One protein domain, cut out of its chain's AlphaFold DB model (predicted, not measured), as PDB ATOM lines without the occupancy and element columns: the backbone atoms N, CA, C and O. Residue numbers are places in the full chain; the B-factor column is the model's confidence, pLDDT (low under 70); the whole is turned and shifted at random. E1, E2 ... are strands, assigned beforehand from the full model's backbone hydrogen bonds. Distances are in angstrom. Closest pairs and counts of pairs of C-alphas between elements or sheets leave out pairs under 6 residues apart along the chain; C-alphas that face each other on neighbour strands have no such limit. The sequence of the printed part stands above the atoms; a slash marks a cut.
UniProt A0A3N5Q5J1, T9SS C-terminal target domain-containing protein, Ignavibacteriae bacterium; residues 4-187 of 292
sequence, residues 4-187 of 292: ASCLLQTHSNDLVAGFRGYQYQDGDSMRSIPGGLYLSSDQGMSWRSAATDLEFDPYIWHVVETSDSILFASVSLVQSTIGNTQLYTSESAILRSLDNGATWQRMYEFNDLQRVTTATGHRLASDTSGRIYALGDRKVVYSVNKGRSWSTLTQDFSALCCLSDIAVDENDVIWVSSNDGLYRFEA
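AT A GLANCE: This is residues 4 to 187 of the 292 residues of the protein "T9SS C-terminal target domain-containing protein" of Ignavibacteriae bacterium (UniProt A0A3N5Q5J1). Four sheets fan out side by side like blades in part of a propeller, an open arc with E1, E6, E10 and E14 as their inner edges. The largest, branched sheet, E3, E4 and E6 to E9, stands between the sheet E1 E2 E5 and the sheet E10 E11 E12 E13, with E14 E15 E16 beyond; the hairpin E3 and E4 lengthens the largest sheet at one end. The printed part has 184 residues with no named helix and sixteen strands, E1 to E16 in order along the chain; it is all strand, the largest sheet is mixed and the other three are antiparallel. It is compact, with a radius of gyration of the C-alphas of 16.4 A, and only just flat, spanning 52 by 46 by 25 A.

IN THESE COORDINATES: Begin in the largest sheet at C-alpha 71, (-13.093, 10.226, 23.037), where E7, residues 71 to 81, sets out on its 32.3 A. E8, residues 87 to 97, is 27.4 A long and bends by 63 degrees at residue 90. This sheet also holds E3, 22 to 26, E4, 29 to 33, E6, 59 to 65, and E9, 103 to 109. Find C-alpha 4 at (3.062, 15.013, 18.287) for E1, 4 to 9; E2 is 15 to 20 and E5 36 to 40. Next read E10, 123 to 126, E11, 132 to 135, E12, 140 to 143, and E13, 151 to 154. Last come E14, 163 to 168, E15, 173 to 178, and E16, 181 to 186, ending at C-alpha 186, (-9.919, -10.417, 32.975).

HOW THE PARTS SIT: Look along E7: E3 and E6 lie on one side of it, E8 on the other. E3 is parallel to E7, with N 23 and O 78 2.8 A apart; E8 is antiparallel, with N 75 and O 93 at 2.9 A. E6 to E9 form a meander, each strand the antiparallel neighbour of the one before, as do E10 to E13 and E14 to E16. The sheets make a stack, face to face in turn. The C-alphas of Cys 6 in E1 and His 62 in E6, the closest of the two, are 6.1 A apart; those of His 62 and Arg 123, closest for E6 and E10, 5.8 A; those of Ala 125 and Ala 167, closest for E10 and E14, 5.5 A. E1 and E14 are apart.

THE WHOLE: The farthest C-alphas, of Asp 28 and Asn 171, are 53.1 A apart. The printed part has no cut; the links E5 to E6 and E9 to E10 are long. Confidence is under 70 at residues 82 to 86, 112 to 120 and 154 to 161.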
ATOM      1  N   ALA A   4       4.291  15.787  18.247       87.94
ATOM      2  CA  ALA A   4       3.062  15.013  18.287       87.94
ATOM      3  C   ALA A   4       3.274  13.777  19.174       87.94
ATOM      4  O   ALA A   4       4.316  13.116  19.100       87.94
ATOM      5  N   SER A   5       2.307  13.486  20.039       90.94
ATOM      6  CA  SER A   5       2.283  12.268  20.851       90.94
ATOM      7  C   SER A   5       1.414  11.182  20.246       90.94
ATOM      8  O   SER A   5       1.762  10.011  20.358       90.94
ATOM      9  N   CYS A   6       0.308  11.564  19.612       92.69
ATOM     10  CA  CYS A   6      -0.660  10.640  19.040       92.69
ATOM     11  C   CYS A   6      -1.441  11.299  17.900       92.69
ATOM     12  O   CYS A   6      -1.588  12.524  17.846       92.69
ATOM     13  N   LEU A   7      -1.938  10.453  17.003       95.94
ATOM     14  CA  LEU A   7      -2.856  10.798  15.930       95.94
ATOM     15  C   LEU A   7      -3.899   9.684  15.858       95.94
ATOM     16  O   LEU A   7      -3.538   8.520  15.699       95.94
ATOM     17  N   LEU A   8      -5.165  10.053  15.987       96.56
ATOM     18  CA  LEU A   8      -6.306   9.152  15.978       96.56
ATOM     19  C   LEU A   8      -7.265   9.587  14.874       96.56
ATOM     20  O   LEU A   8      -7.622  10.760  14.797       96.56
ATOM     21  N   GLN A   9      -7.687   8.644  14.040       96.88
ATOM     22  CA  GLN A   9      -8.818   8.831  13.140       96.88
ATOM     23  C   GLN A   9     -10.069   8.310  13.835       96.88
ATOM     24  O   GLN A   9     -10.070   7.173  14.304       96.88
ATOM     25  N   THR A  10     -11.099   9.143  13.927       95.62
ATOM     26  CA  THR A  10     -12.344   8.793  14.609       95.62
ATOM     27  C   THR A  10     -13.261   7.967  13.708       95.62
ATOM     28  O   THR A  10     -13.116   7.984  12.479       95.62
ATOM     29  N   HIS A  11     -14.278   7.310  14.272       94.00
ATOM     30  CA  HIS A  11     -15.318   6.637  13.473       94.00
ATOM     31  C   HIS A  11     -16.056   7.596  12.520       94.00
ATOM     32  O   HIS A  11     -16.546   7.177  11.471       94.00
ATOM     33  N   SER A  12     -16.123   8.889  12.856       91.56
ATOM     34  CA  SER A  12     -16.686   9.945  12.002       91.56
ATOM     35  C   SER A  12     -15.735  10.437  10.903       91.56
ATOM     36  O   SER A  12     -16.120  11.314  10.132       91.56
ATOM     37  N   ASN A  13     -14.538   9.849  10.791       93.31
ATOM     38  CA  ASN A  13     -13.500  10.184   9.816       93.31
ATOM     39  C   ASN A  13     -12.818  11.552  10.034       93.31
ATOM     40  O   ASN A  13     -12.103  12.031   9.150       93.31
ATOM     41  N   ASP A  14     -12.998  12.150  11.210       95.31
ATOM     42  CA  ASP A  14     -12.211  13.300  11.654       95.31
ATOM     43  C   ASP A  14     -10.873  12.815  12.242       95.31
ATOM     44  O   ASP A  14     -10.711  11.647  12.602       95.31
ATOM     45  N   LEU A  15      -9.889  13.708  12.342       97.44
ATOM     46  CA  LEU A  15      -8.599  13.414  12.962       97.44
ATOM     47  C   LEU A  15      -8.430  14.191  14.261       97.44
ATOM     48  O   LEU A  15      -8.568  15.412  14.281       97.44
ATOM     49  N   VAL A  16      -8.027  13.494  15.319       97.56
ATOM     50  CA  VAL A  16      -7.633  14.081  16.600       97.56
ATOM     51  C   VAL A  16      -6.139  13.867  16.801       97.56
ATOM     52  O   VAL A  16      -5.648  12.740  16.751       97.56
ATOM     53  N   ALA A  17      -5.404  14.946  17.044       96.88
ATOM     54  CA  ALA A  17      -3.973  14.912  17.309       96.88
ATOM     55  C   ALA A  17      -3.661  15.456  18.702       96.88
ATOM     56  O   ALA A  17      -4.148  16.518  19.095       96.88
ATOM     57  N   GLY A  18      -2.812  14.741  19.433       96.50
ATOM     58  CA  GLY A  18      -2.247  15.189  20.699       96.50
ATOM     59  C   GLY A  18      -0.839  15.735  20.511       96.50
ATOM     60  O   GLY A  18      -0.006  15.112  19.849       96.50
ATOM     61  N   PHE A  19      -0.549  16.882  21.120       95.44
ATOM     62  CA  PHE A  19       0.774  17.497  21.126       95.44
ATOM     63  C   PHE A  19       1.306  17.653  22.544       95.44
ATOM     64  O   PHE A  19       0.582  17.940  23.497       95.44
ATOM     65  N   ARG A  20       2.616  17.464  22.677       92.88
ATOM     66  CA  ARG A  20       3.321  17.499  23.955       92.88
ATOM     67  C   ARG A  20       3.696  18.930  24.318       92.88
ATOM     68  O   ARG A  20       4.691  19.445  23.802       92.88
ATOM     69  N   GLY A  21       2.908  19.540  25.200       92.06
ATOM     70  CA  GLY A  21       3.282  20.766  25.899       92.06
ATOM     71  C   GLY A  21       4.129  20.462  27.127       92.06
ATOM     72  O   GLY A  21       3.959  19.420  27.754       92.06
ATOM     73  N   TYR A  22       5.078  21.331  27.454       90.06
ATOM     74  CA  TYR A  22       5.859  21.214  28.687       90.06
ATOM     75  C   TYR A  22       6.496  22.543  29.064       90.06
ATOM     76  O   TYR A  22       6.833  23.365  28.211       90.06
ATOM     77  N   GLN A  23       6.717  22.725  30.355       90.50
ATOM     78  CA  GLN A  23       7.427  23.864  30.903       90.50
ATOM     79  C   GLN A  23       8.892  23.514  31.126       90.50
ATOM     80  O   GLN A  23       9.232  22.378  31.459       90.50
ATOM     81  N   TYR A  24       9.776  24.487  30.960       87.69
ATOM     82  CA  TYR A  24      11.179  24.321  31.285       87.69
ATOM     83  C   TYR A  24      11.784  25.596  31.856       87.69
ATOM     84  O   TYR A  24      11.370  26.709  31.527       87.69
ATOM     85  N   GLN A  25      12.763  25.432  32.739       85.50
ATOM     86  CA  GLN A  25      13.460  26.557  33.353       85.50
ATOM     87  C   GLN A  25      14.569  27.070  32.434       85.50
ATOM     88  O   GLN A  25      15.507  26.332  32.181       85.50
ATOM     89  N   ASP A  26      14.501  28.325  31.996       84.06
ATOM     90  CA  ASP A  26      15.531  29.021  31.217       84.06
ATOM     91  C   ASP A  26      16.105  30.190  32.036       84.06
ATOM     92  O   ASP A  26      15.496  31.259  32.147       84.06
ATOM     93  N   GLY A  27      17.252  29.956  32.681       83.38
ATOM     94  CA  GLY A  27      17.810  30.867  33.685       83.38
ATOM     95  C   GLY A  27      16.879  31.010  34.894       83.38
ATOM     96  O   GLY A  27      16.492  30.015  35.509       83.38
ATOM     97  N   ASP A  28      16.491  32.247  35.207       82.81
ATOM     98  CA  ASP A  28      15.548  32.564  36.292       82.81
ATOM     99  C   ASP A  28      14.076  32.553  35.838       82.81
ATOM    100  O   ASP A  28      13.172  32.800  36.634       82.81
ATOM    101  N   SER A  29      13.809  32.300  34.552       85.62
ATOM    102  CA  SER A  29      12.458  32.330  33.983       85.62
ATOM    103  C   SER A  29      11.943  30.933  33.667       85.62
ATOM    104  O   SER A  29      12.667  30.088  33.147       85.62
ATOM    105  N   MET A  30      10.656  30.696  33.909       85.50
ATOM    106  CA  MET A  30       9.975  29.494  33.435       85.50
ATOM    107  C   MET A  30       9.357  29.774  32.061       85.50
ATOM    108  O   MET A  30       8.639  30.758  31.882       85.50
ATOM    109  N   ARG A  31       9.670  28.933  31.076       89.06
ATOM    110  CA  ARG A  31       9.119  28.996  29.717       89.06
ATOM    111  C   ARG A  31       8.179  27.822  29.479       89.06
ATOM    112  O   ARG A  31       8.403  26.750  30.025       89.06
ATOM    113  N   SER A  32       7.165  28.021  28.640       88.75
ATOM    114  CA  SER A  32       6.240  26.969  28.199       88.75
ATOM    115  C   SER A  32       6.443  26.680  26.716       88.75
ATOM    116  O   SER A  32       6.619  27.596  25.909       88.75
ATOM    117  N   ILE A  33       6.409  25.403  26.358       90.31
ATOM    118  CA  ILE A  33       6.151  24.950  25.000       90.31
ATOM    119  C   ILE A  33       4.665  24.586  24.937       90.31
ATOM    120  O   ILE A  33       4.246  23.723  25.710       90.31
ATOM    121  N   PRO A  34       3.883  25.203  24.031       91.44
ATOM    122  CA  PRO A  34       2.448  24.968  23.965       91.44
ATOM    123  C   PRO A  34       2.141  23.520  23.587       91.44
ATOM    124  O   PRO A  34       2.847  22.914  22.792       91.44
ATOM    125  N   GLY A  35       1.087  22.954  24.154       93.81
ATOM    126  CA  GLY A  35       0.656  21.580  23.912       93.81
ATOM    127  C   GLY A  35      -0.781  21.530  23.434       93.81
ATOM    128  O   GLY A  35      -1.291  22.498  22.871       93.81
ATOM    129  N   GLY A  36      -1.442  20.404  23.680       95.69
ATOM    130  CA  GLY A  36      -2.893  20.323  23.553       95.69
ATOM    131  C   GLY A  36      -3.405  19.381  22.480       95.69
ATOM    132  O   GLY A  36      -2.657  18.657  21.819       95.69
ATOM    133  N   LEU A  37      -4.728  19.388  22.368       97.12
ATOM    134  CA  LEU A  37      -5.502  18.563  21.454       97.12
ATOM    135  C   LEU A  37      -5.923  19.406  20.255       97.12
ATOM    136  O   LEU A  37      -6.319  20.562  20.403       97.12
ATOM    137  N   TYR A  38      -5.837  18.819  19.069       96.31
ATOM    138  CA  TYR A  38      -6.166  19.470  17.812       96.31
ATOM    139  C   TYR A  38      -7.079  18.564  17.000       96.31
ATOM    140  O   TYR A  38      -6.903  17.348  16.989       96.31
ATOM    141  N   LEU A  39      -8.039  19.171  16.315       96.81
ATOM    142  CA  LEU A  39      -9.039  18.491  15.505       96.81
ATOM    143  C   LEU A  39      -8.910  18.937  14.049       96.81
ATOM    144  O   LEU A  39      -8.781  20.133  13.771       96.81
ATOM    145  N   SER A  40      -9.008  17.984  13.134       97.31
ATOM    146  CA  SER A  40      -9.169  18.218  11.703       97.31
ATOM    147  C   SER A  40     -10.417  17.493  11.211       97.31
ATOM    148  O   SER A  40     -10.625  16.328  11.529       97.31
ATOM    149  N   SER A  41     -11.232  18.191  10.420       95.69
ATOM    150  CA  SER A  41     -12.433  17.635   9.761       95.69
ATOM    151  C   SER A  41     -12.259  17.497   8.246       95.69
ATOM    152  O   SER A  41     -13.192  17.214   7.501       95.69
ATOM    153  N   ASP A  42     -11.038  17.730   7.772       95.50
ATOM    154  CA  ASP A  42     -10.675  17.782   6.363       95.50
ATOM    155  C   ASP A  42      -9.437  16.917   6.083       95.50
ATOM    156  O   ASP A  42      -8.594  17.249   5.253       95.50
ATOM    157  N   GLN A  43      -9.341  15.781   6.786       93.62
ATOM    158  CA  GLN A  43      -8.294  14.765   6.607       93.62
ATOM    159  C   GLN A  43      -6.869  15.316   6.786       93.62
ATOM    160  O   GLN A  43      -5.924  14.902   6.117       93.62
ATOM    161  N   GLY A  44      -6.709  16.257   7.714       95.31
ATOM    162  CA  GLY A  44      -5.423  16.822   8.108       95.31
ATOM    163  C   GLY A  44      -4.963  18.007   7.263       95.31
ATOM    164  O   GLY A  44      -3.842  18.475   7.481       95.31
ATOM    165  N   MET A  45      -5.789  18.509   6.336       96.19
ATOM    166  CA  MET A  45      -5.469  19.708   5.552       96.19
ATOM    167  C   MET A  45      -5.453  20.970   6.423       96.19
ATOM    168  O   MET A  45      -4.595  21.837   6.235       96.19
ATOM    169  N   SER A  46      -6.351  21.064   7.402       96.44
ATOM    170  CA  SER A  46      -6.382  22.131   8.396       96.44
ATOM    171  C   SER A  46      -6.689  21.595   9.794       96.44
ATOM    172  O   SER A  46      -7.310  20.549   9.974       96.44
ATOM    173  N   TRP A  47      -6.212  22.327  10.801       96.06
ATOM    174  CA  TRP A  47      -6.291  21.934  12.204       96.06
ATOM    175  C   TRP A  47      -6.770  23.103  13.051       96.06
ATOM    176  O   TRP A  47      -6.340  24.242  12.856       96.06
ATOM    177  N   ARG A  48      -7.624  22.812  14.031       95.44
ATOM    178  CA  ARG A  48      -8.048  23.762  15.066       95.44
ATOM    179  C   ARG A  48      -7.740  23.207  16.448       95.44
ATOM    180  O   ARG A  48      -7.857  22.003  16.659       95.44
ATOM    181  N   SER A  49      -7.375  24.075  17.385       95.06
ATOM    182  CA  SER A  49      -7.229  23.694  18.791       95.06
ATOM    183  C   SER A  49      -8.583  23.286  19.373       95.06
ATOM    184  O   SER A  49      -9.576  23.992  19.178       95.06
ATOM    185  N   ALA A  50      -8.616  22.176  20.098       95.19
ATOM    186  CA  ALA A  50      -9.772  21.769  20.880       95.19
ATOM    187  C   ALA A  50      -9.852  22.578  22.179       95.19
ATOM    188  O   ALA A  50      -8.826  22.934  22.765       95.19
ATOM    189  N   ALA A  51     -11.070  22.859  22.641       93.06
ATOM    190  CA  ALA A  51     -11.270  23.535  23.916       93.06
ATOM    191  C   ALA A  51     -11.115  22.538  25.072       93.06
ATOM    192  O   ALA A  51     -11.696  21.451  25.039       93.06
ATOM    193  N   THR A  52     -10.366  22.923  26.100       92.56
ATOM    194  CA  THR A  52     -10.215  22.163  27.345       92.56
ATOM    195  C   THR A  52     -10.539  23.064  28.536       92.56
ATOM    196  O   THR A  52     -10.498  24.290  28.431       92.56
ATOM    197  N   ASP A  53     -10.858  22.458  29.674       90.56
ATOM    198  CA  ASP A  53     -11.009  23.130  30.970       90.56
ATOM    199  C   ASP A  53      -9.677  23.261  31.735       90.56
ATOM    200  O   ASP A  53      -9.663  23.522  32.939       90.56
ATOM    201  N   LEU A  54      -8.544  23.045  31.057       90.19
ATOM    202  CA  LEU A  54      -7.219  23.114  31.664       90.19
ATOM    203  C   LEU A  54      -6.687  24.549  31.661       90.19
ATOM    204  O   LEU A  54      -6.793  25.264  30.670       90.19
ATOM    205  N   GLU A  55      -6.027  24.930  32.751       89.62
ATOM    206  CA  GLU A  55      -5.385  26.246  32.905       89.62
ATOM    207  C   GLU A  55      -3.906  26.247  32.462       89.62
ATOM    208  O   GLU A  55      -3.165  27.193  32.723       89.62
ATOM    209  N   PHE A  56      -3.456  25.183  31.790       90.00
ATOM    210  CA  PHE A  56      -2.083  25.009  31.314       90.00
ATOM    211  C   PHE A  56      -2.041  24.336  29.940       90.00
ATOM    212  O   PHE A  56      -3.000  23.695  29.521       90.00
ATOM    213  N   ASP A  57      -0.894  24.446  29.267       91.94
ATOM    214  CA  ASP A  57      -0.579  23.739  28.023       91.94
ATOM    215  C   ASP A  57      -0.255  22.263  28.314       91.94
ATOM    216  O   ASP A  57       0.841  21.966  28.806       91.94
ATOM    217  N   PRO A  58      -1.161  21.308  28.043       93.19
ATOM    218  CA  PRO A  58      -0.970  19.957  28.529       93.19
ATOM    219  C   PRO A  58       0.026  19.174  27.682       93.19
ATOM    220  O   PRO A  58       0.075  19.270  26.451       93.19
ATOM    221  N   TYR A  59       0.754  18.294  28.352       93.94
ATOM    222  CA  TYR A  59       1.403  17.173  27.703       93.94
ATOM    223  C   TYR A  59       0.346  16.105  27.427       93.94
ATOM    224  O   TYR A  59      -0.136  15.454  28.354       93.94
ATOM    225  N   ILE A  60      -0.030  15.916  26.161       95.38
ATOM    226  CA  ILE A  60      -0.944  14.831  25.787       95.38
ATOM    227  C   ILE A  60      -0.159  13.523  25.718       95.38
ATOM    228  O   ILE A  60       0.781  13.410  24.929       95.38
ATOM    229  N   TRP A  61      -0.545  12.528  26.511       93.88
ATOM    230  CA  TRP A  61       0.083  11.207  26.504       93.88
ATOM    231  C   TRP A  61      -0.538  10.283  25.469       93.88
ATOM    232  O   TRP A  61       0.190   9.677  24.683       93.88
ATOM    233  N   HIS A  62      -1.865  10.179  25.474       95.69
ATOM    234  CA  HIS A  62      -2.603   9.268  24.612       95.69
ATOM    235  C   HIS A  62      -4.024   9.771  24.370       95.69
ATOM    236  O   HIS A  62      -4.587  10.469  25.215       95.69
ATOM    237  N   VAL A  63      -4.602   9.388  23.233       97.12
ATOM    238  CA  VAL A  63      -6.003   9.641  22.885       97.12
ATOM    239  C   VAL A  63      -6.592   8.348  22.337       97.12
ATOM    240  O   VAL A  63      -5.957   7.699  21.508       97.12
ATOM    241  N   VAL A  64      -7.789   7.979  22.791       97.12
ATOM    242  CA  VAL A  64      -8.521   6.794  22.316       97.12
ATOM    243  C   VAL A  64      -9.976   7.138  22.062       97.12
ATOM    244  O   VAL A  64     -10.519   8.054  22.684       97.12
ATOM    245  N   GLU A  65     -10.610   6.361  21.195       97.19
ATOM    246  CA  GLU A  65     -12.053   6.368  20.998       97.19
ATOM    247  C   GLU A  65     -12.633   5.033  21.460       97.19
ATOM    248  O   GLU A  65     -12.103   3.977  21.122       97.19
ATOM    249  N   THR A  66     -13.712   5.079  22.235       96.06
ATOM    250  CA  THR A  66     -14.448   3.873  22.623       96.06
ATOM    251  C   THR A  66     -15.359   3.392  21.490       96.06
ATOM    252  O   THR A  66     -15.667   4.140  20.559       96.06
ATOM    253  N   SER A  67     -15.875   2.162  21.596       92.06
ATOM    254  CA  SER A  67     -16.882   1.624  20.662       92.06
ATOM    255  C   SER A  67     -18.162   2.474  20.580       92.06
ATOM    256  O   SER A  67     -18.835   2.486  19.553       92.06
ATOM    257  N   ASP A  68     -18.446   3.257  21.622       92.38
ATOM    258  CA  ASP A  68     -19.550   4.221  21.709       92.38
ATOM    259  C   ASP A  68     -19.240   5.596  21.074       92.38
ATOM    260  O   ASP A  68     -19.988   6.554  21.285       92.38
ATOM    261  N   SER A  69     -18.130   5.725  20.338       94.69
ATOM    262  CA  SER A  69     -17.661   6.985  19.732       94.69
ATOM    263  C   SER A  69     -17.388   8.107  20.745       94.69
ATOM    264  O   SER A  69     -17.580   9.293  20.467       94.69
ATOM    265  N   ILE A  70     -16.959   7.740  21.957       96.50
ATOM    266  CA  ILE A  70     -16.560   8.693  23.000       96.50
ATOM    267  C   ILE A  70     -15.046   8.772  23.025       96.50
ATOM    268  O   ILE A  70     -14.362   7.752  23.104       96.50
ATOM    269  N   LEU A  71     -14.526   9.992  23.018       97.94
ATOM    270  CA  LEU A  71     -13.093  10.226  23.037       97.94
ATOM    271  C   LEU A  71     -12.595  10.448  24.461       97.94
ATOM    272  O   LEU A  71     -13.196  11.201  25.232       97.94
ATOM    273  N   PHE A  72     -11.458   9.838  24.776       98.06
ATOM    274  CA  PHE A  72     -10.724  10.056  26.017       98.06
ATOM    275  C   PHE A  72      -9.275  10.428  25.728       98.06
ATOM    276  O   PHE A  72      -8.670   9.911  24.791       98.06
ATOM    277  N   ALA A  73      -8.720  11.315  26.549       97.44
ATOM    278  CA  ALA A  73      -7.331  11.738  26.457       97.44
ATOM    279  C   ALA A  73      -6.683  11.716  27.836       97.44
ATOM    280  O   ALA A  73      -7.269  12.189  28.809       97.44
ATOM    281  N   SER A  74      -5.468  11.189  27.925       95.50
ATOM    282  CA  SER A  74      -4.655  11.253  29.135       95.50
ATOM    283  C   SER A  74      -3.662  12.404  29.026       95.50
ATOM    284  O   SER A  74      -2.982  12.574  28.008       95.50
ATOM    285  N   VAL A  75      -3.588  13.219  30.076       94.50
ATOM    286  CA  VAL A  75      -2.830  14.475  30.076       94.50
ATOM    287  C   VAL A  75      -2.050  14.651  31.372       94.50
ATOM    288  O   VAL A  75      -2.443  14.097  32.395       94.50
ATOM    289  N   SER A  76      -0.983  15.447  31.330       92.19
ATOM    290  CA  SER A  76      -0.278  15.941  32.521       92.19
ATOM    291  C   SER A  76       0.284  17.336  32.282       92.19
ATOM    292  O   SER A  76       0.597  17.703  31.146       92.19
ATOM    293  N   LEU A  77       0.512  18.078  33.361       91.00
ATOM    294  CA  LEU A  77       1.498  19.149  33.363       91.00
ATOM    295  C   LEU A  77       2.893  18.519  33.463       91.00
ATOM    296  O   LEU A  77       3.155  17.705  34.348       91.00
ATOM    297  N   VAL A  78       3.791  18.885  32.548       89.38
ATOM    298  CA  VAL A  78       5.166  18.370  32.519       89.38
ATOM    299  C   VAL A  78       6.153  19.515  32.671       89.38
ATOM    300  O   VAL A  78       6.079  20.499  31.938       89.38
ATOM    301  N   GLN A  79       7.094  19.368  33.599       88.00
ATOM    302  CA  GLN A  79       8.164  20.326  33.861       88.00
ATOM    303  C   GLN A  79       9.533  19.672  33.649       88.00
ATOM    304  O   GLN A  79       9.783  18.559  34.108       88.00
ATOM    305  N   SER A  80      10.438  20.373  32.973       82.69
ATOM    306  CA  SER A  80      11.826  19.968  32.742       82.69
ATOM    307  C   SER A  80      12.783  21.002  33.339       82.69
ATOM    308  O   SER A  80      12.568  22.207  33.215       82.69
ATOM    309  N   THR A  81      13.864  20.564  33.976       72.12
ATOM    310  CA  THR A  81      14.937  21.466  34.422       72.12
ATOM    311  C   THR A  81      16.110  21.392  33.446       72.12
ATOM    312  O   THR A  81      16.585  20.306  33.116       72.12
ATOM    313  N   ILE A  82      16.584  22.541  32.941       62.38
ATOM    314  CA  ILE A  82      17.721  22.571  32.006       62.38
ATOM    315  C   ILE A  82      18.951  21.946  32.678       62.38
ATOM    316  O   ILE A  82      19.341  22.334  33.776       62.38
ATOM    317  N   GLY A  83      19.568  20.976  31.998       58.97
ATOM    318  CA  GLY A  83      20.724  20.223  32.496       58.97
ATOM    319  C   GLY A  83      20.371  18.902  33.191       58.97
ATOM    320  O   GLY A  83      21.274  18.107  33.440       58.97
ATOM    321  N   ASN A  84      19.085  18.632  33.439       59.56
ATOM    322  CA  ASN A  84      18.588  17.341  33.908       59.56
ATOM    323  C   ASN A  84      17.725  16.693  32.810       59.56
ATOM    324  O   ASN A  84      16.874  17.337  32.205       59.56
ATOM    325  N   THR A  85      17.938  15.407  32.536       61.88
ATOM    326  CA  THR A  85      17.098  14.630  31.605       61.88
ATOM    327  C   THR A  85      15.779  14.184  32.239       61.88
ATOM    328  O   THR A  85      14.951  13.574  31.564       61.88
ATOM    329  N   GLN A  86      15.570  14.470  33.527       68.94
ATOM    330  CA  GLN A  86      14.345  14.126  34.238       68.94
ATOM    331  C   GLN A  86      13.205  15.094  33.909       68.94
ATOM    332  O   GLN A  86      13.361  16.317  33.912       68.94
ATOM    333  N   LEU A  87      12.040  14.505  33.653       77.94
ATOM    334  CA  LEU A  87      10.768  15.193  33.509       77.94
ATOM    335  C   LEU A  87       9.956  14.959  34.779       77.94
ATOM    336  O   LEU A  87       9.847  13.824  35.240       77.94
ATOM    337  N   TYR A  88       9.379  16.027  35.310       83.12
ATOM    338  CA  TYR A  88       8.461  15.977  36.438       83.12
ATOM    339  C   TYR A  88       7.038  16.082  35.917       83.12
ATOM    340  O   TYR A  88       6.731  16.991  35.143       83.12
ATOM    341  N   THR A  89       6.180  15.166  36.348       84.19
ATOM    342  CA  THR A  89       4.757  15.174  36.019       84.19
ATOM    343  C   THR A  89       3.945  15.626  37.232       84.19
ATOM    344  O   THR A  89       4.230  15.264  38.378       84.19
ATOM    345  N   SER A  90       2.938  16.453  36.983       85.50
ATOM    346  CA  SER A  90       1.922  16.852  37.956       85.50
ATOM    347  C   SER A  90       0.588  17.065  37.246       85.50
ATOM    348  O   SER A  90       0.534  17.077  36.018       85.50
ATOM    349  N   GLU A  91      -0.493  17.225  38.015       87.88
ATOM    350  CA  GLU A  91      -1.832  17.526  37.475       87.88
ATOM    351  C   GLU A  91      -2.267  16.540  36.375       87.88
ATOM    352  O   GLU A  91      -2.853  16.914  35.360       87.88
ATOM    353  N   SER A  92      -1.927  15.258  36.556       89.62
ATOM    354  CA  SER A  92      -2.316  14.223  35.608       89.62
ATOM    355  C   SER A  92      -3.810  13.960  35.678       89.62
ATOM    356  O   SER A  92      -4.366  13.729  36.756       89.62
ATOM    357  N   ALA A  93      -4.447  13.920  34.514       92.81
ATOM    358  CA  ALA A  93      -5.885  13.767  34.412       92.81
ATOM    359  C   ALA A  93      -6.304  12.948  33.190       92.81
ATOM    360  O   ALA A  93      -5.542  12.758  32.235       92.81
ATOM    361  N   ILE A  94      -7.553  12.491  33.222       95.62
ATOM    362  CA  ILE A  94      -8.252  11.936  32.066       95.62
ATOM    363  C   ILE A  94      -9.322  12.933  31.648       95.62
ATOM    364  O   ILE A  94     -10.177  13.317  32.451       95.62
ATOM    365  N   LEU A  95      -9.275  13.331  30.385       97.12
ATOM    366  CA  LEU A  95     -10.273  14.168  29.744       97.12
ATOM    367  C   LEU A  95     -11.223  13.311  28.911       97.12
ATOM    368  O   LEU A  95     -10.825  12.269  28.390       97.12
ATOM    369  N   ARG A  96     -12.455  13.787  28.731       97.81
ATOM    370  CA  ARG A  96     -13.465  13.182  27.859       97.81
ATOM    371  C   ARG A  96     -14.072  14.218  26.927       97.81
ATOM    372  O   ARG A  96     -14.400  15.316  27.372       97.81
ATOM    373  N   SER A  97     -14.318  13.821  25.686       97.19
ATOM    374  CA  SER A  97     -15.130  14.568  24.729       97.19
ATOM    375  C   SER A  97     -16.343  13.748  24.280       97.19
ATOM    376  O   SER A  97     -16.250  12.542  24.050       97.19
ATOM    377  N   LEU A  98     -17.492  14.422  24.178       95.44
ATOM    378  CA  LEU A  98     -18.763  13.873  23.680       95.44
ATOM    379  C   LEU A  98     -19.180  14.495  22.336       95.44
ATOM    380  O   LEU A  98     -20.261  14.207  21.832       95.44
ATOM    381  N   ASP A  99     -18.350  15.372  21.779       94.31
ATOM    382  CA  ASP A  99     -18.629  16.191  20.596       94.31
ATOM    383  C   ASP A  99     -17.504  16.076  19.558       94.31
ATOM    384  O   ASP A  99     -17.101  17.048  18.919       94.31
ATOM    385  N   ASN A 100     -17.000  14.851  19.402       92.38
ATOM    386  CA  ASN A 100     -15.964  14.489  18.441       92.38
ATOM    387  C   ASN A 100     -14.654  15.285  18.592       92.38
ATOM    388  O   ASN A 100     -14.014  15.679  17.619       92.38
ATOM    389  N   GLY A 101     -14.258  15.555  19.833       94.75
ATOM    390  CA  GLY A 101     -12.984  16.182  20.159       94.75
ATOM    391  C   GLY A 101     -13.000  17.704  20.063       94.75
ATOM    392  O   GLY A 101     -11.932  18.307  20.161       94.75
ATOM    393  N   ALA A 102     -14.166  18.334  19.882       93.56
ATOM    394  CA  ALA A 102     -14.275  19.791  19.855       93.56
ATOM    395  C   ALA A 102     -14.113  20.399  21.259       93.56
ATOM    396  O   ALA A 102     -13.385  21.388  21.416       93.56
ATOM    397  N   THR A 103     -14.735  19.794  22.274       96.00
ATOM    398  CA  THR A 103     -14.609  20.186  23.682       96.00
ATOM    399  C   THR A 103     -14.261  18.994  24.567       96.00
ATOM    400  O   THR A 103     -14.712  17.868  24.350       96.00
ATOM    401  N   TRP A 104     -13.435  19.250  25.579       97.25
ATOM    402  CA  TRP A 104     -12.917  18.246  26.500       97.25
ATOM    403  C   TRP A 104     -13.139  18.676  27.944       97.25
ATOM    404  O   TRP A 104     -12.870  19.820  28.305       97.25
ATOM    405  N   GLN A 105     -13.611  17.741  28.763       96.19
ATOM    406  CA  GLN A 105     -13.895  17.942  30.182       96.19
ATOM    407  C   GLN A 105     -13.082  16.975  31.025       96.19
ATOM    408  O   GLN A 105     -12.946  15.800  30.663       96.19
ATOM    409  N   ARG A 106     -12.586  17.438  32.169       94.56
ATOM    410  CA  ARG A 106     -11.889  16.588  33.127       94.56
ATOM    411  C   ARG A 106     -12.844  15.606  33.799       94.56
ATOM    412  O   ARG A 106     -13.882  15.992  34.332       94.56
ATOM    413  N   MET A 107     -12.471  14.330  33.788       93.25
ATOM    414  CA  MET A 107     -13.281  13.236  34.336       93.25
ATOM    415  C   MET A 107     -12.624  12.519  35.513       93.25
ATOM    416  O   MET A 107     -13.322  11.954  36.351       93.25
ATOM    417  N   TYR A 108     -11.294  12.513  35.566       91.12
ATOM    418  CA  TYR A 108     -10.528  11.838  36.608       91.12
ATOM    419  C   TYR A 108      -9.205  12.554  36.848       91.12
ATOM    420  O   TYR A 108      -8.593  13.038  35.896       91.12
ATOM    421  N   GLU A 109      -8.755  12.573  38.101       89.94
ATOM    422  CA  GLU A 109      -7.474  13.137  38.529       89.94
ATOM    423  C   GLU A 109      -6.663  12.072  39.269       89.94
ATOM    424  O   GLU A 109      -7.158  11.384  40.169       89.94
ATOM    425  N   PHE A 110      -5.394  11.927  38.893       81.81
ATOM    426  CA  PHE A 110      -4.474  11.030  39.583       81.81
ATOM    427  C   PHE A 110      -3.920  11.734  40.831       81.81
ATOM    428  O   PHE A 110      -2.864  12.360  40.795       81.81
ATOM    429  N   ASN A 111      -4.638  11.611  41.949       71.44
ATOM    430  CA  ASN A 111      -4.298  12.284  43.215       71.44
ATOM    431  C   ASN A 111      -3.079  11.695  43.954       71.44
ATOM    432  O   ASN A 111      -2.597  12.293  44.912       71.44
ATOM    433  N   ASP A 112      -2.553  10.550  43.510       60.53
ATOM    434  CA  ASP A 112      -1.476   9.822  44.202       60.53
ATOM    435  C   ASP A 112      -0.057  10.282  43.817       60.53
ATOM    436  O   ASP A 112       0.938   9.677  44.223       60.53
ATOM    437  N   LEU A 113       0.071  11.345  43.021       55.00
ATOM    438  CA  LEU A 113       1.360  11.777  42.492       55.00
ATOM    439  C   LEU A 113       2.131  12.628  43.510       55.00
ATOM    440  O   LEU A 113       2.143  13.858  43.460       55.00
ATOM    441  N   GLN A 114       2.881  11.970  44.397       51.31
ATOM    442  CA  GLN A 114       4.127  12.575  44.865       51.31
ATOM    443  C   GLN A 114       5.045  12.720  43.653       51.31
ATOM    444  O   GLN A 114       5.539  11.699  43.194       51.31
ATOM    445  N   ARG A 115       5.221  13.952  43.137       52.16
ATOM    446  CA  ARG A 115       6.162  14.363  42.063       52.16
ATOM    447  C   ARG A 115       7.022  13.203  41.549       52.16
ATOM    448  O   ARG A 115       8.148  13.009  42.016       52.16
ATOM    449  N   VAL A 116       6.469  12.403  40.642       55.31
ATOM    450  CA  VAL A 116       7.147  11.190  40.191       55.31
ATOM    451  C   VAL A 116       8.266  11.619  39.249       55.31
ATOM    452  O   VAL A 116       8.077  12.439  38.352       55.31
ATOM    453  N   THR A 117       9.471  11.117  39.510       52.34
ATOM    454  CA  THR A 117      10.712  11.482  38.804       52.34
ATOM    455  C   THR A 117      10.871  10.778  37.457       52.34
ATOM    456  O   THR A 117      11.846  11.008  36.739       52.34
ATOM    457  N   THR A 118       9.921   9.916  37.104       56.97
ATOM    458  CA  THR A 118       9.876   9.186  35.843       56.97
ATOM    459  C   THR A 118       8.516   9.417  35.215       56.97
ATOM    460  O   THR A 118       7.513   8.940  35.732       56.97
ATOM    461  N   ALA A 119       8.475  10.152  34.106       54.47
ATOM    462  CA  ALA A 119       7.257  10.355  33.341       54.47
ATOM    463  C   ALA A 119       6.844   9.039  32.650       54.47
ATOM    464  O   ALA A 119       7.106   8.830  31.464       54.47
ATOM    465  N   THR A 120       6.254   8.112  33.400       63.84
ATOM    466  CA  THR A 120       5.554   6.955  32.846       63.84
ATOM    467  C   THR A 120       4.273   7.476  32.226       63.84
ATOM    468  O   THR A 120       3.364   7.935  32.908       63.84
ATOM    469  N   GLY A 121       4.253   7.539  30.897       71.56
ATOM    470  CA  GLY A 121       3.155   8.185  30.200       71.56
ATOM    471  C   GLY A 121       1.846   7.443  30.436       71.56
ATOM    472  O   GLY A 121       1.754   6.264  30.110       71.56
ATOM    473  N   HIS A 122       0.832   8.144  30.933       86.88
ATOM    474  CA  HIS A 122      -0.486   7.567  31.167       86.88
ATOM    475  C   HIS A 122      -1.085   7.039  29.858       86.88
ATOM    476  O   HIS A 122      -1.268   7.795  28.900       86.88
ATOM    477  N   ARG A 123      -1.365   5.737  29.791       93.19
ATOM    478  CA  ARG A 123      -1.954   5.079  28.615       93.19
ATOM    479  C   ARG A 123      -3.418   4.764  28.852       93.19
ATOM    480  O   ARG A 123      -3.863   4.642  29.989       93.19
ATOM    481  N   LEU A 124      -4.155   4.673  27.757       95.94
ATOM    482  CA  LEU A 124      -5.587   4.423  27.757       95.94
ATOM    483  C   LEU A 124      -5.871   3.257  26.820       95.94
ATOM    484  O   LEU A 124      -5.252   3.180  25.760       95.94
ATOM    485  N   ALA A 125      -6.831   2.419  27.184       95.75
ATOM    486  CA  ALA A 125      -7.367   1.379  26.318       95.75
ATOM    487  C   ALA A 125      -8.866   1.237  26.565       95.75
ATOM    488  O   ALA A 125      -9.325   1.430  27.688       95.75
ATOM    489  N   SER A 126      -9.628   0.895  25.535       95.44
ATOM    490  CA  SER A 126     -11.054   0.611  25.664       95.44
ATOM    491  C   SER A 126     -11.375  -0.774  25.149       95.44
ATOM    492  O   SER A 126     -10.716  -1.255  24.229       95.44
ATOM    493  N   ASP A 127     -12.402  -1.380  25.721       93.00
ATOM    494  CA  ASP A 127     -12.870  -2.693  25.302       93.00
ATOM    495  C   ASP A 127     -14.068  -2.615  24.348       93.00
ATOM    496  O   ASP A 127     -14.554  -1.528  24.006       93.00
ATOM    497  N   THR A 128     -14.559  -3.777  23.914       90.00
ATOM    498  CA  THR A 128     -15.662  -3.852  22.947       90.00
ATOM    499  C   THR A 128     -16.988  -3.336  23.517       90.00
ATOM    500  O   THR A 128     -17.810  -2.784  22.782       90.00
ATOM    501  N   SER A 129     -17.169  -3.421  24.838       89.25
ATOM    502  CA  SER A 129     -18.341  -2.922  25.568       89.25
ATOM    503  C   SER A 129     -18.319  -1.410  25.837       89.25
ATOM    504  O   SER A 129     -19.277  -0.862  26.385       89.25
ATOM    505  N   GLY A 130     -17.234  -0.728  25.460       89.62
ATOM    506  CA  GLY A 130     -17.062   0.708  25.655       89.62
ATOM    507  C   GLY A 130     -16.564   1.091  27.050       89.62
ATOM    508  O   GLY A 130     -16.569   2.282  27.388       89.62
ATOM    509  N   ARG A 131     -16.108   0.123  27.859       92.81
ATOM    510  CA  ARG A 131     -15.380   0.405  29.103       92.81
ATOM    511  C   ARG A 131     -14.032   1.019  28.758       92.81
ATOM    512  O   ARG A 131     -13.400   0.653  27.771       92.81
ATOM    513  N   ILE A 132     -13.597   1.962  29.585       95.38
ATOM    514  CA  ILE A 132     -12.326   2.669  29.420       95.38
ATOM    515  C   ILE A 132     -11.411   2.319  30.585       95.38
ATOM    516  O   ILE A 132     -11.822   2.373  31.741       95.38
ATOM    517  N   TYR A 133     -10.170   1.980  30.273       94.56
ATOM    518  CA  TYR A 133      -9.109   1.656  31.213       94.56
ATOM    519  C   TYR A 133      -8.019   2.708  31.093       94.56
ATOM    520  O   TYR A 133      -7.661   3.129  29.991       94.56
ATOM    521  N   ALA A 134      -7.478   3.122  32.230       93.19
ATOM    522  CA  ALA A 134      -6.407   4.090  32.301       93.19
ATOM    523  C   ALA A 134      -5.276   3.596  33.189       93.19
ATOM    524  O   ALA A 134      -5.454   3.267  34.365       93.19
ATOM    525  N   LEU A 135      -4.092   3.576  32.592       90.25
ATOM    526  CA  LEU A 135      -2.845   3.220  33.229       90.25
ATOM    527  C   LEU A 135      -2.259   4.454  33.918       90.25
ATOM    528  O   LEU A 135      -1.765   5.378  33.266       90.25
ATOM    529  N   GLY A 136      -2.332   4.469  35.244       82.88
ATOM    530  CA  GLY A 136      -1.556   5.367  36.093       82.88
ATOM    531  C   GLY A 136      -0.155   4.814  36.355       82.88
ATOM    532  O   GLY A 136       0.182   3.712  35.935       82.88
ATOM    533  N   ASP A 137       0.649   5.542  37.129       76.25
ATOM    534  CA  ASP A 137       2.033   5.135  37.420       76.25
ATOM    535  C   ASP A 137       2.128   3.814  38.202       76.25
ATOM    536  O   ASP A 137       3.085   3.058  38.051       76.25
ATOM    537  N   ARG A 138       1.142   3.543  39.069       75.50
ATOM    538  CA  ARG A 138       1.153   2.395  39.998       75.50
ATOM    539  C   ARG A 138      -0.178   1.657  40.098       75.50
ATOM    540  O   ARG A 138      -0.327   0.769  40.934       75.50
ATOM    541  N   LYS A 139      -1.163   2.047  39.296       81.38
ATOM    542  CA  LYS A 139      -2.509   1.473  39.322       81.38
ATOM    543  C   LYS A 139      -3.144   1.542  37.947       81.38
ATOM    544  O   LYS A 139      -2.875   2.469  37.185       81.38
ATOM    545  N   VAL A 140      -4.025   0.590  37.675       87.62
ATOM    546  CA  VAL A 140      -4.966   0.669  36.559       87.62
ATOM    547  C   VAL A 140      -6.327   1.002  37.140       87.62
ATOM    548  O   VAL A 140      -6.819   0.299  38.025       87.62
ATOM    549  N   VAL A 141      -6.922   2.078  36.645       89.38
ATOM    550  CA  VAL A 141      -8.310   2.438  36.936       89.38
ATOM    551  C   VAL A 141      -9.159   2.210  35.699       89.38
ATOM    552  O   VAL A 141      -8.643   2.204  34.582       89.38
ATOM    553  N   TYR A 142     -10.452   2.006  35.877       93.00
ATOM    554  CA  TYR A 142     -11.379   1.816  34.774       93.00
ATOM    555  C   TYR A 142     -12.714   2.478  35.057       93.00
ATOM    556  O   TYR A 142     -13.050   2.756  36.203       93.00
ATOM    557  N   SER A 143     -13.484   2.721  34.005       91.94
ATOM    558  CA  SER A 143     -14.842   3.230  34.105       91.94
ATOM    559  C   SER A 143     -15.779   2.421  33.225       91.94
ATOM    560  O   SER A 143     -15.507   2.191  32.045       91.94
ATOM    561  N   VAL A 144     -16.918   2.044  33.806       91.00
ATOM    562  CA  VAL A 144     -18.013   1.346  33.116       91.00
ATOM    563  C   VAL A 144     -19.144   2.276  32.681       91.00
ATOM    564  O   VAL A 144     -20.068   1.862  31.991       91.00
ATOM    565  N   ASN A 145     -19.082   3.551  33.066       88.19
ATOM    566  CA  ASN A 145     -20.161   4.518  32.870       88.19
ATOM    567  C   ASN A 145     -19.695   5.763  32.105       88.19
ATOM    568  O   ASN A 145     -20.100   6.894  32.396       88.19
ATOM    569  N   LYS A 146     -18.863   5.542  31.079       90.56
ATOM    570  CA  LYS A 146     -18.388   6.591  30.161       90.56
ATOM    571  C   LYS A 146     -17.587   7.670  30.900       90.56
ATOM    572  O   LYS A 146     -17.719   8.865  30.612       90.56
ATOM    573  N   GLY A 147     -16.776   7.254  31.872       88.81
ATOM    574  CA  GLY A 147     -15.870   8.105  32.640       88.81
ATOM    575  C   GLY A 147     -16.522   8.907  33.764       88.81
ATOM    576  O   GLY A 147     -15.874   9.818  34.264       88.81
ATOM    577  N   ARG A 148     -17.788   8.654  34.135       86.75
ATOM    578  CA  ARG A 148     -18.476   9.419  35.200       86.75
ATOM    579  C   ARG A 148     -17.990   9.038  36.602       86.75
ATOM    580  O   ARG A 148     -17.848   9.927  37.434       86.75
ATOM    581  N   SER A 149     -17.734   7.756  36.837       87.31
ATOM    582  CA  SER A 149     -17.028   7.221  38.006       87.31
ATOM    583  C   SER A 149     -15.902   6.300  37.539       87.31
ATOM    584  O   SER A 149     -15.900   5.845  36.389       87.31
ATOM    585  N   TRP A 150     -14.923   6.083  38.414       88.38
ATOM    586  CA  TRP A 150     -13.745   5.272  38.135       88.38
ATOM    587  C   TRP A 150     -13.460   4.342  39.307       88.38
ATOM    588  O   TRP A 150     -13.333   4.803  40.440       88.38
ATOM    589  N   SER A 151     -13.287   3.065  39.001       87.00
ATOM    590  CA  SER A 151     -12.946   2.000  39.941       87.00
ATOM    591  C   SER A 151     -11.496   1.577  39.736       87.00
ATOM    592  O   SER A 151     -10.915   1.769  38.665       87.00
ATOM    593  N   THR A 152     -10.870   0.998  40.760       86.44
ATOM    594  CA  THR A 152      -9.497   0.488  40.632       86.44
ATOM    595  C   THR A 152      -9.526  -0.994  40.273       86.44
ATOM    596  O   THR A 152     -10.062  -1.791  41.032       86.44
ATOM    597  N   LEU A 153      -8.930  -1.374  39.137       80.88
ATOM    598  CA  LEU A 153      -8.888  -2.772  38.682       80.88
ATOM    599  C   LEU A 153      -7.955  -3.622  39.547       80.88
ATOM    600  O   LEU A 153      -8.226  -4.782  39.836       80.88
ATOM    601  N   THR A 154      -6.825  -3.046  39.943       69.31
ATOM    602  CA  THR A 154      -5.862  -3.706  40.818       69.31
ATOM    603  C   THR A 154      -5.096  -2.665  41.626       69.31
ATOM    604  O   THR A 154      -4.590  -1.676  41.086       69.31
ATOM    605  N   GLN A 155      -5.051  -2.879  42.938       55.25
ATOM    606  CA  GLN A 155      -4.233  -2.135  43.887       55.25
ATOM    607  C   GLN A 155      -3.125  -3.070  44.365       55.25
ATOM    608  O   GLN A 155      -3.280  -3.677  45.409       55.25
ATOM    609  N   ASP A 156      -2.078  -3.281  43.564       56.03
ATOM    610  CA  ASP A 156      -0.718  -3.563  44.062       56.03
ATOM    611  C   ASP A 156       0.257  -3.899  42.921       56.03
ATOM    612  O   ASP A 156       0.968  -4.900  42.922       56.03
ATOM    613  N   PHE A 157       0.412  -2.966  41.979       62.31
ATOM    614  CA  PHE A 157       1.677  -2.868  41.242       62.31
ATOM    615  C   PHE A 157       2.770  -2.206  42.092       62.31
ATOM    616  O   PHE A 157       3.773  -1.735  41.571       62.31
ATOM    617  N   SER A 158       2.602  -2.140  43.415       57.44
ATOM    618  CA  SER A 158       3.556  -1.536  44.341       57.44
ATOM    619  C   SER A 158       4.943  -2.181  44.241       57.44
ATOM    620  O   SER A 158       5.934  -1.462  44.397       57.44
ATOM    621  N   ALA A 159       5.004  -3.474  43.899       53.59
ATOM    622  CA  ALA A 159       6.231  -4.219  43.614       53.59
ATOM    623  C   ALA A 159       6.767  -4.053  42.180       53.59
ATOM    624  O   ALA A 159       7.940  -4.340  41.954       53.59
ATOM    625  N   LEU A 160       5.947  -3.601  41.225       59.34
ATOM    626  CA  LEU A 160       6.363  -3.429  39.835       59.34
ATOM    627  C   LEU A 160       6.861  -2.006  39.622       59.34
ATOM    628  O   LEU A 160       6.118  -1.035  39.787       59.34
ATOM    629  N   CYS A 161       8.119  -1.863  39.213       58.97
ATOM    630  CA  CYS A 161       8.541  -0.586  38.658       58.97
ATOM    631  C   CYS A 161       7.954  -0.444  37.258       58.97
ATOM    632  O   CYS A 161       8.206  -1.257  36.370       58.97
ATOM    633  N   CYS A 162       7.278   0.686  37.068       72.69
ATOM    634  CA  CYS A 162       7.196   1.357  35.783       72.69
ATOM    635  C   CYS A 162       6.316   0.609  34.769       72.69
ATOM    636  O   CYS A 162       6.799  -0.105  33.888       72.69
ATOM    637  N   LEU A 163       5.001   0.795  34.899       81.50
ATOM    638  CA  LEU A 163       4.043   0.365  33.883       81.50
ATOM    639  C   LEU A 163       4.239   1.214  32.618       81.50
ATOM    640  O   LEU A 163       4.416   2.432  32.703       81.50
ATOM    641  N   SER A 164       4.251   0.575  31.451       85.81
ATOM    642  CA  SER A 164       4.628   1.212  30.185       85.81
ATOM    643  C   SER A 164       3.482   1.321  29.187       85.81
ATOM    644  O   SER A 164       3.397   2.334  28.488       85.81
ATOM    645  N   ASP A 165       2.608   0.315  29.126       90.94
ATOM    646  CA  ASP A 165       1.481   0.303  28.196       90.94
ATOM    647  C   ASP A 165       0.314  -0.565  28.671       90.94
ATOM    648  O   ASP A 165       0.472  -1.433  29.536       90.94
ATOM    649  N   ILE A 166      -0.865  -0.299  28.107       92.94
ATOM    650  CA  ILE A 166      -2.091  -1.068  28.326       92.94
ATOM    651  C   ILE A 166      -2.797  -1.306  26.990       92.94
ATOM    652  O   ILE A 166      -2.956  -0.387  26.190       92.94
ATOM    653  N   ALA A 167      -3.257  -2.532  26.769       94.56
ATOM    654  CA  ALA A 167      -4.060  -2.910  25.614       94.56
ATOM    655  C   ALA A 167      -5.201  -3.835  26.046       94.56
ATOM    656  O   ALA A 167      -5.091  -4.538  27.049       94.56
ATOM    657  N   VAL A 168      -6.286  -3.841  25.279       94.12
ATOM    658  CA  VAL A 168      -7.390  -4.788  25.450       94.12
ATOM    659  C   VAL A 168      -7.546  -5.560  24.147       94.12
ATOM    660  O   VAL A 168      -7.510  -4.955  23.075       94.12
ATOM    661  N   ASP A 169      -7.639  -6.885  24.231       92.44
ATOM    662  CA  ASP A 169      -7.846  -7.734  23.057       92.44
ATOM    663  C   ASP A 169      -9.334  -7.941  22.727       92.44
ATOM    664  O   ASP A 169     -10.230  -7.451  23.413       92.44
ATOM    665  N   GLU A 170      -9.604  -8.661  21.639       89.31
ATOM    666  CA  GLU A 170     -10.960  -8.919  21.134       89.31
ATOM    667  C   GLU A 170     -11.853  -9.740  22.079       89.31
ATOM    668  O   GLU A 170     -13.067  -9.772  21.887       89.31
ATOM    669  N   ASN A 171     -11.275 -10.397  23.090       88.75
ATOM    670  CA  ASN A 171     -12.008 -11.147  24.112       88.75
ATOM    671  C   ASN A 171     -12.178 -10.332  25.407       88.75
ATOM    672  O   ASN A 171     -12.468 -10.908  26.455       88.75
ATOM    673  N   ASP A 172     -11.965  -9.011  25.346       89.25
ATOM    674  CA  ASP A 172     -11.957  -8.079  26.477       89.25
ATOM    675  C   ASP A 172     -10.926  -8.439  27.571       89.25
ATOM    676  O   ASP A 172     -11.077  -8.076  28.744       89.25
ATOM    677  N   VAL A 173      -9.846  -9.139  27.208       90.88
ATOM    678  CA  VAL A 173      -8.731  -9.412  28.124       90.88
ATOM    679  C   VAL A 173      -7.782  -8.222  28.125       90.88
ATOM    680  O   VAL A 173      -7.370  -7.718  27.078       90.88
ATOM    681  N   ILE A 174      -7.400  -7.789  29.322       92.25
ATOM    682  CA  ILE A 174      -6.570  -6.610  29.544       92.25
ATOM    683  C   ILE A 174      -5.114  -7.048  29.694       92.25
ATOM    684  O   ILE A 174      -4.780  -7.886  30.536       92.25
ATOM    685  N   TRP A 175      -4.240  -6.427  28.917       92.81
ATOM    686  CA  TRP A 175      -2.805  -6.663  28.904       92.81
ATOM    687  C   TRP A 175      -2.074  -5.410  29.370       92.81
ATOM    688  O   TRP A 175      -2.298  -4.328  28.835       92.81
ATOM    689  N   VAL A 176      -1.195  -5.549  30.362       90.56
ATOM    690  CA  VAL A 176      -0.397  -4.441  30.907       90.56
ATOM    691  C   VAL A 176       1.073  -4.816  30.850       90.56
ATOM    692  O   VAL A 176       1.457  -5.866  31.365       90.56
ATOM    693  N   SER A 177       1.907  -3.972  30.252       88.62
ATOM    694  CA  SER A 177       3.357  -4.174  30.233       88.62
ATOM    695  C   SER A 177       4.051  -3.368  31.329       88.62
ATOM    696  O   SER A 177       3.692  -2.224  31.611       88.62
ATOM    697  N   SER A 178       5.084  -3.955  31.924       84.75
ATOM    698  CA  SER A 178       6.026  -3.289  32.825       84.75
ATOM    699  C   SER A 178       7.461  -3.685  32.475       84.75
ATOM    700  O   SER A 178       7.698  -4.490  31.570       84.75
ATOM    701  N   ASN A 179       8.435  -3.143  33.207       81.25
ATOM    702  CA  ASN A 179       9.830  -3.573  33.083       81.25
ATOM    703  C   ASN A 179      10.065  -5.031  33.523       81.25
ATOM    704  O   ASN A 179      11.063  -5.627  33.121       81.25
ATOM    705  N   ASP A 180       9.156  -5.603  34.316       82.38
ATOM    706  CA  ASP A 180       9.262  -6.962  34.860       82.38
ATOM    707  C   ASP A 180       8.532  -8.008  33.998       82.38
ATOM    708  O   ASP A 180       8.730  -9.211  34.179       82.38
ATOM    709  N   GLY A 181       7.707  -7.575  33.037       85.62
ATOM    710  CA  GLY A 181       7.036  -8.472  32.100       85.62
ATOM    711  C   GLY A 181       5.679  -7.978  31.607       85.62
ATOM    712  O   GLY A 181       5.353  -6.794  31.668       85.62
ATOM    713  N   LEU A 182       4.891  -8.922  31.090       89.25
ATOM    714  CA  LEU A 182       3.535  -8.701  30.595       89.25
ATOM    715  C   LEU A 182       2.526  -9.363  31.541       89.25
ATOM    716  O   LEU A 182       2.644 -10.549  31.853       89.25
ATOM    717  N   TYR A 183       1.527  -8.600  31.965       87.56
ATOM    718  CA  TYR A 183       0.480  -9.007  32.899       87.56
ATOM    719  C   TYR A 183      -0.852  -9.104  32.171       87.56
ATOM    720  O   TYR A 183      -1.120  -8.332  31.250       87.56
ATOM    721  N   ARG A 184      -1.686 -10.048  32.606       89.56
ATOM    722  CA  ARG A 184      -2.993 -10.346  32.022       89.56
ATOM    723  C   ARG A 184      -4.068 -10.249  33.096       89.56
ATOM    724  O   ARG A 184      -3.930 -10.878  34.146       89.56
ATOM    725  N   PHE A 185      -5.149  -9.540  32.802       86.19
ATOM    726  CA  PHE A 185      -6.321  -9.416  33.663       86.19
ATOM    727  C   PHE A 185      -7.589  -9.711  32.867       86.19
ATOM    728  O   PHE A 185      -7.675  -9.397  31.682       86.19
ATOM    729  N   GLU A 186      -8.572 -10.310  33.529       84.81
ATOM    730  CA  GLU A 186      -9.919 -10.417  32.975       84.81
ATOM    731  C   GLU A 186     -10.668  -9.113  33.224       84.81
ATOM    732  O   GLU A 186     -10.503  -8.477  34.273       84.81
ATOM    733  N   ALA A 187     -11.529  -8.736  32.288       75.88
ATOM    734  CA  ALA A 187     -12.453  -7.648  32.514       75.88
ATOM    735  C   ALA A 187     -13.378  -7.943  33.721       75.88
ATOM    736  O   ALA A 187     -13.912  -9.049  33.839       75.88
TER     737      ALA A 187